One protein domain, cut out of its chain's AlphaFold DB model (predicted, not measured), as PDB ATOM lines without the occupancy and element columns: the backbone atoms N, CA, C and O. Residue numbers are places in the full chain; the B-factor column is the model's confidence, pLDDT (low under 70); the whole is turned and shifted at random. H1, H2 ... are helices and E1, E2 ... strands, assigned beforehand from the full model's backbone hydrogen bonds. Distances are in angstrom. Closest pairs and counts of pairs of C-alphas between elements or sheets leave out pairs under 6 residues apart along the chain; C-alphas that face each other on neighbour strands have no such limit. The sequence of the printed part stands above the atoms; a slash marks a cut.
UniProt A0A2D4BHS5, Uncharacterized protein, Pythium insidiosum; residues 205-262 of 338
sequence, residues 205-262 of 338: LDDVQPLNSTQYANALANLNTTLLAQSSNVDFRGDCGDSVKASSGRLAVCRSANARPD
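What this domain is: This is residues 205 to 262 of the 338 residues of an uncharacterized protein of Pythium insidiosum (UniProt A0A2D4BHS5). A small, three-stranded parallel sheet has H1 running along its strands over one face, while H2 only grazes the sheet, near E2. The long link from E2 to E3, residues 240 to 250, and the tail after E3, residues 256 to 262, hold no named element. The printed part has 58 residues with two named helices and three named strands, in the order E1, H1, H2, E2, E3; the sheet's order is E1, E3, E2, and the class is mixed. It is compact, with a radius of gyration of the C-alphas of 10.9 A, and spans 29 by 25 by 18 A.

How they stand to each other: E1, residues 208 to 211, is an edge strand, parallel to the inner strand E3, residues 251 to 255, at 32 degrees; N 209 and O 252 are 2.8 A apart, within hydrogen-bond range. E3 is parallel to the other edge strand, E2, residues 234 to 239, at 26 degrees, with N 255 and O 238 2.7 A apart. H1, residues 213 to 222, is on the sheet at a height of 9.3 A, two layers with the helix on one face. It lies over E3, and only just not over E1 or E2, on each of which 2 of its C-alphas fall; it runs along the strands, at 26 degrees to E3 on the local plane. The closest C-alphas of H1 and E3 are those of Tyr 216 and Arg 255, 5.8 A apart. H2, residues 225 to 231, only grazes the sheet with residues 225 to 229; its closest C-alphas with E2 are those of Ala 229 and Asp 235, 5.4 A apart. H1 and H2 meet only through their link. E1, H1, H2 and E2 form a split strand-helix-strand unit, two strands running the same way with E3 between them, and its crossover is right-handed. In H1 and H2 every O i to N i+4 pair is within hydrogen-bond range.

Where its parts are: E1 begins at C-alpha 208 (-28.572, -62.742, 112.564) and is 9.6 A long. H1 measures 14.2 A, H2 9.8 A and E2 15.3 A. E3, 13.4 A, ends at C-alpha 255 (-36.377, -56.826, 115.937).

The domain as a whole: The C-alphas of Ser 231 and Asn 258 are the two farthest apart, at 29.6 A. The printed part has no cut; the link from E2 to E3, 11 residues, is long, and the other links are tight. The mean pLDDT of the printed part is 84.5, and residues 242 to 243, 245 to 247 and 259 to 262 are under 70.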
ATOM      1  N   LEU A 205     -24.447 -68.131 105.204       71.38
ATOM      2  CA  LEU A 205     -25.587 -68.602 105.977       71.38
ATOM      3  C   LEU A 205     -25.220 -68.564 107.463       71.38
ATOM      4  O   LEU A 205     -24.043 -68.605 107.805       71.38
ATOM      5  N   ASP A 206     -26.226 -68.521 108.327       71.69
ATOM      6  CA  ASP A 206     -26.076 -68.567 109.786       71.69
ATOM      7  C   ASP A 206     -25.750 -67.234 110.482       71.69
ATOM      8  O   ASP A 206     -25.229 -67.218 111.598       71.69
ATOM      9  N   ASP A 207     -26.143 -66.116 109.868       83.00
ATOM     10  CA  ASP A 207     -26.083 -64.794 110.495       83.00
ATOM     11  C   ASP A 207     -27.449 -64.343 111.051       83.00
ATOM     12  O   ASP A 207     -28.523 -64.806 110.637       83.00
ATOM     13  N   VAL A 208     -27.403 -63.421 112.009       89.25
ATOM     14  CA  VAL A 208     -28.572 -62.742 112.564       89.25
ATOM     15  C   VAL A 208     -28.507 -61.279 112.153       89.25
ATOM     16  O   VAL A 208     -27.582 -60.564 112.523       89.25
ATOM     17  N   GLN A 209     -29.526 -60.808 111.438       91.81
ATOM     18  CA  GLN A 209     -29.663 -59.402 111.081       91.81
ATOM     19  C   GLN A 209     -30.666 -58.708 112.012       91.81
ATOM     20  O   GLN A 209     -31.883 -58.837 111.818       91.81
ATOM     21  N   PRO A 210     -30.187 -57.951 113.016       93.12
ATOM     22  CA  PRO A 210     -31.054 -57.144 113.852       93.12
ATOM     23  C   PRO A 210     -31.530 -55.907 113.082       93.12
ATOM     24  O   PRO A 210     -30.740 -55.167 112.501       93.12
ATOM     25  N   LEU A 211     -32.831 -55.653 113.128       94.12
ATOM     26  CA  LEU A 211     -33.472 -54.439 112.636       94.12
ATOM     27  C   LEU A 211     -34.091 -53.689 113.814       94.12
ATOM     28  O   LEU A 211     -34.597 -54.307 114.752       94.12
ATOM     29  N   ASN A 212     -34.104 -52.358 113.776       94.88
ATOM     30  CA  ASN A 212     -34.865 -51.603 114.775       94.88
ATOM     31  C   ASN A 212     -36.384 -51.781 114.567       94.88
ATOM     32  O   ASN A 212     -36.832 -52.311 113.548       94.88
ATOM     33  N   SER A 213     -37.200 -51.323 115.521       94.19
ATOM     34  CA  SER A 213     -38.661 -51.499 115.477       94.19
ATOM     35  C   SER A 213     -39.313 -50.977 114.194       94.19
ATOM     36  O   SER A 213     -40.178 -51.654 113.637       94.19
ATOM     37  N   THR A 214     -38.887 -49.811 113.700       95.50
ATOM     38  CA  THR A 214     -39.414 -49.216 112.463       95.50
ATOM     39  C   THR A 214     -38.996 -50.024 111.242       95.50
ATOM     40  O   THR A 214     -39.833 -50.350 110.406       95.50
ATOM     41  N   GLN A 215     -37.721 -50.403 111.156       95.19
ATOM     42  CA  GLN A 215     -37.199 -51.197 110.048       95.19
ATOM     43  C   GLN A 215     -37.866 -52.571 109.977       95.19
ATOM     44  O   GLN A 215     -38.311 -53.000 108.916       95.19
ATOM     45  N   TYR A 216     -38.007 -53.246 111.115       96.00
ATOM     46  CA  TYR A 216     -38.669 -54.541 111.169       96.00
ATOM     47  C   TYR A 216     -40.139 -54.441 110.725       96.00
ATOM     48  O   TYR A 216     -40.597 -55.250 109.919       96.00
ATOM     49  N   ALA A 217     -40.869 -53.414 111.177       95.81
ATOM     50  CA  ALA A 217     -42.247 -53.171 110.747       95.81
ATOM     51  C   ALA A 217     -42.347 -52.890 109.237       95.81
ATOM     52  O   ALA A 217     -43.195 -53.474 108.559       95.81
ATOM     53  N   ASN A 218     -41.445 -52.066 108.697       95.19
ATOM     54  CA  ASN A 218     -41.354 -51.811 107.261       95.19
ATOM     55  C   ASN A 218     -41.087 -53.105 106.484       95.19
ATOM     56  O   ASN A 218     -41.756 -53.360 105.489       95.19
ATOM     57  N   ALA A 219     -40.173 -53.960 106.954       95.19
ATOM     58  CA  ALA A 219     -39.879 -55.240 106.314       95.19
ATOM     59  C   ALA A 219     -41.131 -56.126 106.202       95.19
ATOM     60  O   ALA A 219     -41.429 -56.647 105.128       95.19
ATOM     61  N   LEU A 220     -41.906 -56.250 107.286       95.56
ATOM     62  CA  LEU A 220     -43.156 -57.019 107.295       95.56
ATOM     63  C   LEU A 220     -44.232 -56.422 106.373       95.56
ATOM     64  O   LEU A 220     -45.003 -57.161 105.750       95.56
ATOM     65  N   ALA A 221     -44.290 -55.091 106.289       94.81
ATOM     66  CA  ALA A 221     -45.219 -54.384 105.417       94.81
ATOM     67  C   ALA A 221     -44.845 -54.537 103.936       94.81
ATOM     68  O   ALA A 221     -45.722 -54.751 103.105       94.81
ATOM     69  N   ASN A 222     -43.551 -54.484 103.623       94.44
ATOM     70  CA  ASN A 222     -43.028 -54.492 102.261       94.44
ATOM     71  C   ASN A 222     -42.929 -55.885 101.655       94.44
ATOM     72  O   ASN A 222     -42.965 -56.023 100.436       94.44
ATOM     73  N   LEU A 223     -42.750 -56.916 102.480       94.69
ATOM     74  CA  LEU A 223     -42.413 -58.254 102.012       94.69
ATOM     75  C   LEU A 223     -43.539 -59.253 102.273       94.69
ATOM     76  O   LEU A 223     -44.317 -59.154 103.227       94.69
ATOM     77  N   ASN A 224     -43.610 -60.280 101.430       93.88
ATOM     78  CA  ASN A 224     -44.323 -61.506 101.760       93.88
ATOM     79  C   ASN A 224     -43.345 -62.456 102.463       93.88
ATOM     80  O   ASN A 224     -42.660 -63.243 101.813       93.88
ATOM     81  N   THR A 225     -43.242 -62.337 103.787       89.44
ATOM     82  CA  THR A 225     -42.264 -63.084 104.592       89.44
ATOM     83  C   THR A 225     -42.474 -64.593 104.535       89.44
ATOM     84  O   THR A 225     -41.494 -65.325 104.502       89.44
ATOM     85  N   THR A 226     -43.719 -65.067 104.432       87.69
ATOM     86  CA  THR A 226     -44.026 -66.495 104.252       87.69
ATOM     87  C   THR A 226     -43.484 -67.017 102.928       87.69
ATOM     88  O   THR A 226     -42.856 -68.071 102.894       87.69
ATOM     89  N   LEU A 227     -43.694 -66.269 101.838       88.19
ATOM     90  CA  LEU A 227     -43.174 -66.652 100.527       88.19
ATOM     91  C   LEU A 227     -41.646 -66.599 100.505       88.19
ATOM     92  O   LEU A 227     -41.023 -67.538 100.024       88.19
ATOM     93  N   LEU A 228     -41.039 -65.550 101.068       88.88
ATOM     94  CA  LEU A 228     -39.583 -65.449 101.184       88.88
ATOM     95  C   LEU A 228     -38.999 -66.595 102.002       88.88
ATOM     96  O   LEU A 228     -38.012 -67.185 101.582       88.88
ATOM     97  N   ALA A 229     -39.620 -66.969 103.117       86.00
ATOM     98  CA  ALA A 229     -39.170 -68.103 103.911       86.00
ATOM     99  C   ALA A 229     -39.283 -69.441 103.162       86.00
ATOM    100  O   ALA A 229     -38.668 -70.411 103.589       86.00
ATOM    101  N   GLN A 230     -40.056 -69.534 102.077       86.50
ATOM    102  CA  GLN A 230     -40.156 -70.736 101.242       86.50
ATOM    103  C   GLN A 230     -39.204 -70.696 100.044       86.50
ATOM    104  O   GLN A 230     -38.618 -71.716  99.693       86.50
ATOM    105  N   SER A 231     -39.068 -69.533  99.404       85.75
ATOM    106  CA  SER A 231     -38.316 -69.359  98.157       85.75
ATOM    107  C   SER A 231     -36.875 -68.891  98.358       85.75
ATOM    108  O   SER A 231     -36.083 -68.936  97.418       85.75
ATOM    109  N   SER A 232     -36.535 -68.443  99.566       85.81
ATOM    110  CA  SER A 232     -35.218 -67.945  99.952       85.81
ATOM    111  C   SER A 232     -34.795 -68.501 101.310       85.81
ATOM    112  O   SER A 232     -35.542 -69.177 102.019       85.81
ATOM    113  N   ASN A 233     -33.564 -68.194 101.689       88.44
ATOM    114  CA  ASN A 233     -32.949 -68.593 102.944       88.44
ATOM    115  C   ASN A 233     -33.062 -67.505 104.030       88.44
ATOM    116  O   ASN A 233     -32.146 -67.344 104.831       88.44
ATOM    117  N   VAL A 234     -34.170 -66.758 104.062       91.19
ATOM    118  CA  VAL A 234     -34.427 -65.674 105.028       91.19
ATOM    119  C   VAL A 234     -35.622 -66.021 105.913       91.19
ATOM    120  O   VAL A 234     -36.664 -66.438 105.413       91.19
ATOM    121  N   ASP A 235     -35.491 -65.822 107.224       90.44
ATOM    122  CA  ASP A 235     -36.526 -66.119 108.216       90.44
ATOM    123  C   ASP A 235     -36.748 -64.938 109.174       90.44
ATOM    124  O   ASP A 235     -35.788 -64.343 109.648       90.44
ATOM    125  N   PHE A 236     -38.004 -64.599 109.478       91.88
ATOM    126  CA  PHE A 236     -38.372 -63.454 110.326       91.88
ATOM    127  C   PHE A 236     -38.875 -63.942 111.689       91.88
ATOM    128  O   PHE A 236     -39.911 -64.601 111.761       91.88
ATOM    129  N   ARG A 237     -38.165 -63.613 112.778       90.12
ATOM    130  CA  ARG A 237     -38.323 -64.288 114.090       90.12
ATOM    131  C   ARG A 237     -38.913 -63.451 115.226       90.12
ATOM    132  O   ARG A 237     -38.939 -63.906 116.364       90.12
ATOM    133  N   GLY A 238     -39.419 -62.255 114.947       89.62
ATOM    134  CA  GLY A 238     -39.898 -61.352 115.997       89.62
ATOM    135  C   GLY A 238     -38.718 -60.705 116.716       89.62
ATOM    136  O   GLY A 238     -37.826 -60.210 116.042       89.62
ATOM    137  N   ASP A 239     -38.706 -60.679 118.048       90.94
ATOM    138  CA  ASP A 239     -37.657 -60.010 118.830       90.94
ATOM    139  C   ASP A 239     -36.337 -60.798 118.881       90.94
ATOM    140  O   ASP A 239     -36.329 -62.020 119.017       90.94
ATOM    141  N   CYS A 240     -35.207 -60.090 118.798       89.19
ATOM    142  CA  CYS A 240     -33.873 -60.656 118.977       89.19
ATOM    143  C   CYS A 240     -33.656 -60.990 120.464       89.19
ATOM    144  O   CYS A 240     -33.296 -60.112 121.247       89.19
ATOM    145  N   GLY A 241     -33.897 -62.238 120.862       80.50
ATOM    146  CA  GLY A 241     -33.509 -62.774 122.174       80.50
ATOM    147  C   GLY A 241     -32.253 -63.647 122.099       80.50
ATOM    148  O   GLY A 241     -31.834 -64.033 121.009       80.50
ATOM    149  N   ASP A 242     -31.704 -64.043 123.251       69.88
ATOM    150  CA  ASP A 242     -30.517 -64.920 123.352       69.88
ATOM    151  C   ASP A 242     -30.702 -66.288 122.660       69.88
ATOM    152  O   ASP A 242     -29.744 -66.986 122.326       69.88
ATOM    153  N   SER A 243     -31.958 -66.680 122.428       65.00
ATOM    154  CA  SER A 243     -32.348 -67.910 121.738       65.00
ATOM    155  C   SER A 243     -32.467 -67.766 120.218       65.00
ATOM    156  O   SER A 243     -32.630 -68.779 119.535       65.00
ATOM    157  N   VAL A 244     -32.411 -66.547 119.666       73.69
ATOM    158  CA  VAL A 244     -32.453 -66.324 118.214       73.69
ATOM    159  C   VAL A 244     -31.084 -66.655 117.645       73.69
ATOM    160  O   VAL A 244     -30.245 -65.799 117.400       73.69
ATOM    161  N   LYS A 245     -30.853 -67.950 117.452       68.12
ATOM    162  CA  LYS A 245     -29.741 -68.435 116.646       68.12
ATOM    163  C   LYS A 245     -30.174 -68.430 115.197       68.12
ATOM    164  O   LYS A 245     -31.330 -68.746 114.892       68.12
ATOM    165  N   ALA A 246     -29.255 -68.096 114.308       67.38
ATOM    166  CA  ALA A 246     -29.464 -68.395 112.913       67.38
ATOM    167  C   ALA A 246     -29.683 -69.912 112.770       67.38
ATOM    168  O   ALA A 246     -29.022 -70.723 113.427       67.38
ATOM    169  N   SER A 247     -30.713 -70.301 112.023       67.56
ATOM    170  CA  SER A 247     -30.934 -71.717 111.742       67.56
ATOM    171  C   SER A 247     -29.996 -72.135 110.636       67.56
ATOM    172  O   SER A 247     -29.927 -71.416 109.647       67.56
ATOM    173  N   SER A 248     -29.358 -73.300 110.794       73.00
ATOM    174  CA  SER A 248     -28.407 -73.839 109.821       73.00
ATOM    175  C   SER A 248     -28.918 -73.659 108.389       73.00
ATOM    176  O   SER A 248     -29.971 -74.187 108.022       73.00
ATOM    177  N   GLY A 249     -28.201 -72.862 107.607       79.94
ATOM    178  CA  GLY A 249     -28.538 -72.550 106.230       79.94
ATOM    179  C   GLY A 249     -29.482 -71.356 106.021       79.94
ATOM    180  O   GLY A 249     -30.010 -71.219 104.917       79.94
ATOM    181  N   ARG A 250     -29.741 -70.502 107.025       86.88
ATOM    182  CA  ARG A 250     -30.676 -69.360 106.920       86.88
ATOM    183  C   ARG A 250     -30.212 -68.101 107.652       86.88
ATOM    184  O   ARG A 250     -29.702 -68.172 108.763       86.88
ATOM    185  N   LEU A 251     -30.500 -66.944 107.058       90.75
ATOM    186  CA  LEU A 251     -30.430 -65.635 107.705       90.75
ATOM    187  C   LEU A 251     -31.652 -65.448 108.613       90.75
ATOM    188  O   LEU A 251     -32.789 -65.489 108.133       90.75
ATOM    189  N   ALA A 252     -31.432 -65.193 109.902       91.50
ATOM    190  CA  ALA A 252     -32.498 -64.818 110.827       91.50
ATOM    191  C   ALA A 252     -32.606 -63.289 110.928       91.50
ATOM    192  O   ALA A 252     -31.667 -62.617 111.337       91.50
ATOM    193  N   VAL A 253     -33.766 -62.734 110.594       93.12
ATOM    194  CA  VAL A 253     -34.082 -61.310 110.720       93.12
ATOM    195  C   VAL A 253     -34.960 -61.120 111.950       93.12
ATOM    196  O   VAL A 253     -36.009 -61.757 112.086       93.12
ATOM    197  N   CYS A 254     -34.549 -60.244 112.859       93.69
ATOM    198  CA  CYS A 254     -35.260 -60.013 114.115       93.69
ATOM    199  C   CYS A 254     -35.276 -58.530 114.497       93.69
ATOM    200  O   CYS A 254     -34.492 -57.725 114.000       93.69
ATOM    201  N   ARG A 255     -36.201 -58.159 115.377       95.12
ATOM    202  CA  ARG A 255     -36.377 -56.826 115.937       95.12
ATOM    203  C   ARG A 255     -35.501 -56.676 117.176       95.12
ATOM    204  O   ARG A 255     -35.650 -57.422 118.135       95.12
ATOM    205  N   SER A 256     -34.616 -55.691 117.184       92.06
ATOM    206  CA  SER A 256     -33.777 -55.363 118.335       92.06
ATOM    207  C   SER A 256     -34.103 -53.966 118.846       92.06
ATOM    208  O   SER A 256     -34.051 -52.990 118.095       92.06
ATOM    209  N   ALA A 257     -34.389 -53.856 120.145       78.75
ATOM    210  CA  ALA A 257     -34.577 -52.569 120.816       78.75
ATOM    211  C   ALA A 257     -33.285 -51.725 120.852       78.75
ATOM    212  O   ALA A 257     -33.353 -50.505 120.974       78.75
ATOM    213  N   ASN A 258     -32.122 -52.368 120.691       70.69
ATOM    214  CA  ASN A 258     -30.799 -51.743 120.760       70.69
ATOM    215  C   ASN A 258     -30.139 -51.558 119.381       70.69
ATOM    216  O   ASN A 258     -28.978 -51.152 119.319       70.69
ATOM    217  N   ALA A 259     -30.834 -51.860 118.275       65.56
ATOM    218  CA  ALA A 259     -30.301 -51.635 116.934       65.56
ATOM    219  C   ALA A 259     -30.184 -50.128 116.669       65.56
ATOM    220  O   ALA A 259     -31.159 -49.446 116.341       65.56
ATOM    221  N   ARG A 260     -28.973 -49.591 116.836       53.94
ATOM    222  CA  ARG A 260     -28.646 -48.236 116.395       53.94
ATOM    223  C   ARG A 260     -28.690 -48.229 114.859       53.94
ATOM    224  O   ARG A 260     -28.234 -49.196 114.260       53.94
ATOM    225  N   PRO A 261     -29.253 -47.200 114.201       50.06
ATOM    226  CA  PRO A 261     -29.180 -47.101 112.748       50.06
ATOM    227  C   PRO A 261     -27.706 -47.024 112.334       50.06
ATOM    228  O   PRO A 261     -27.039 -46.017 112.584       50.06
ATOM    229  N   ASP A 262     -27.193 -48.111 111.760       46.78
ATOM    230  CA  ASP A 262     -25.808 -48.210 111.315       46.78
ATOM    231  C   ASP A 262     -25.586 -47.281 110.123       46.78
ATOM    232  O   ASP A 262     -25.882 -47.588 108.969       46.78
TER     233      ASP A 262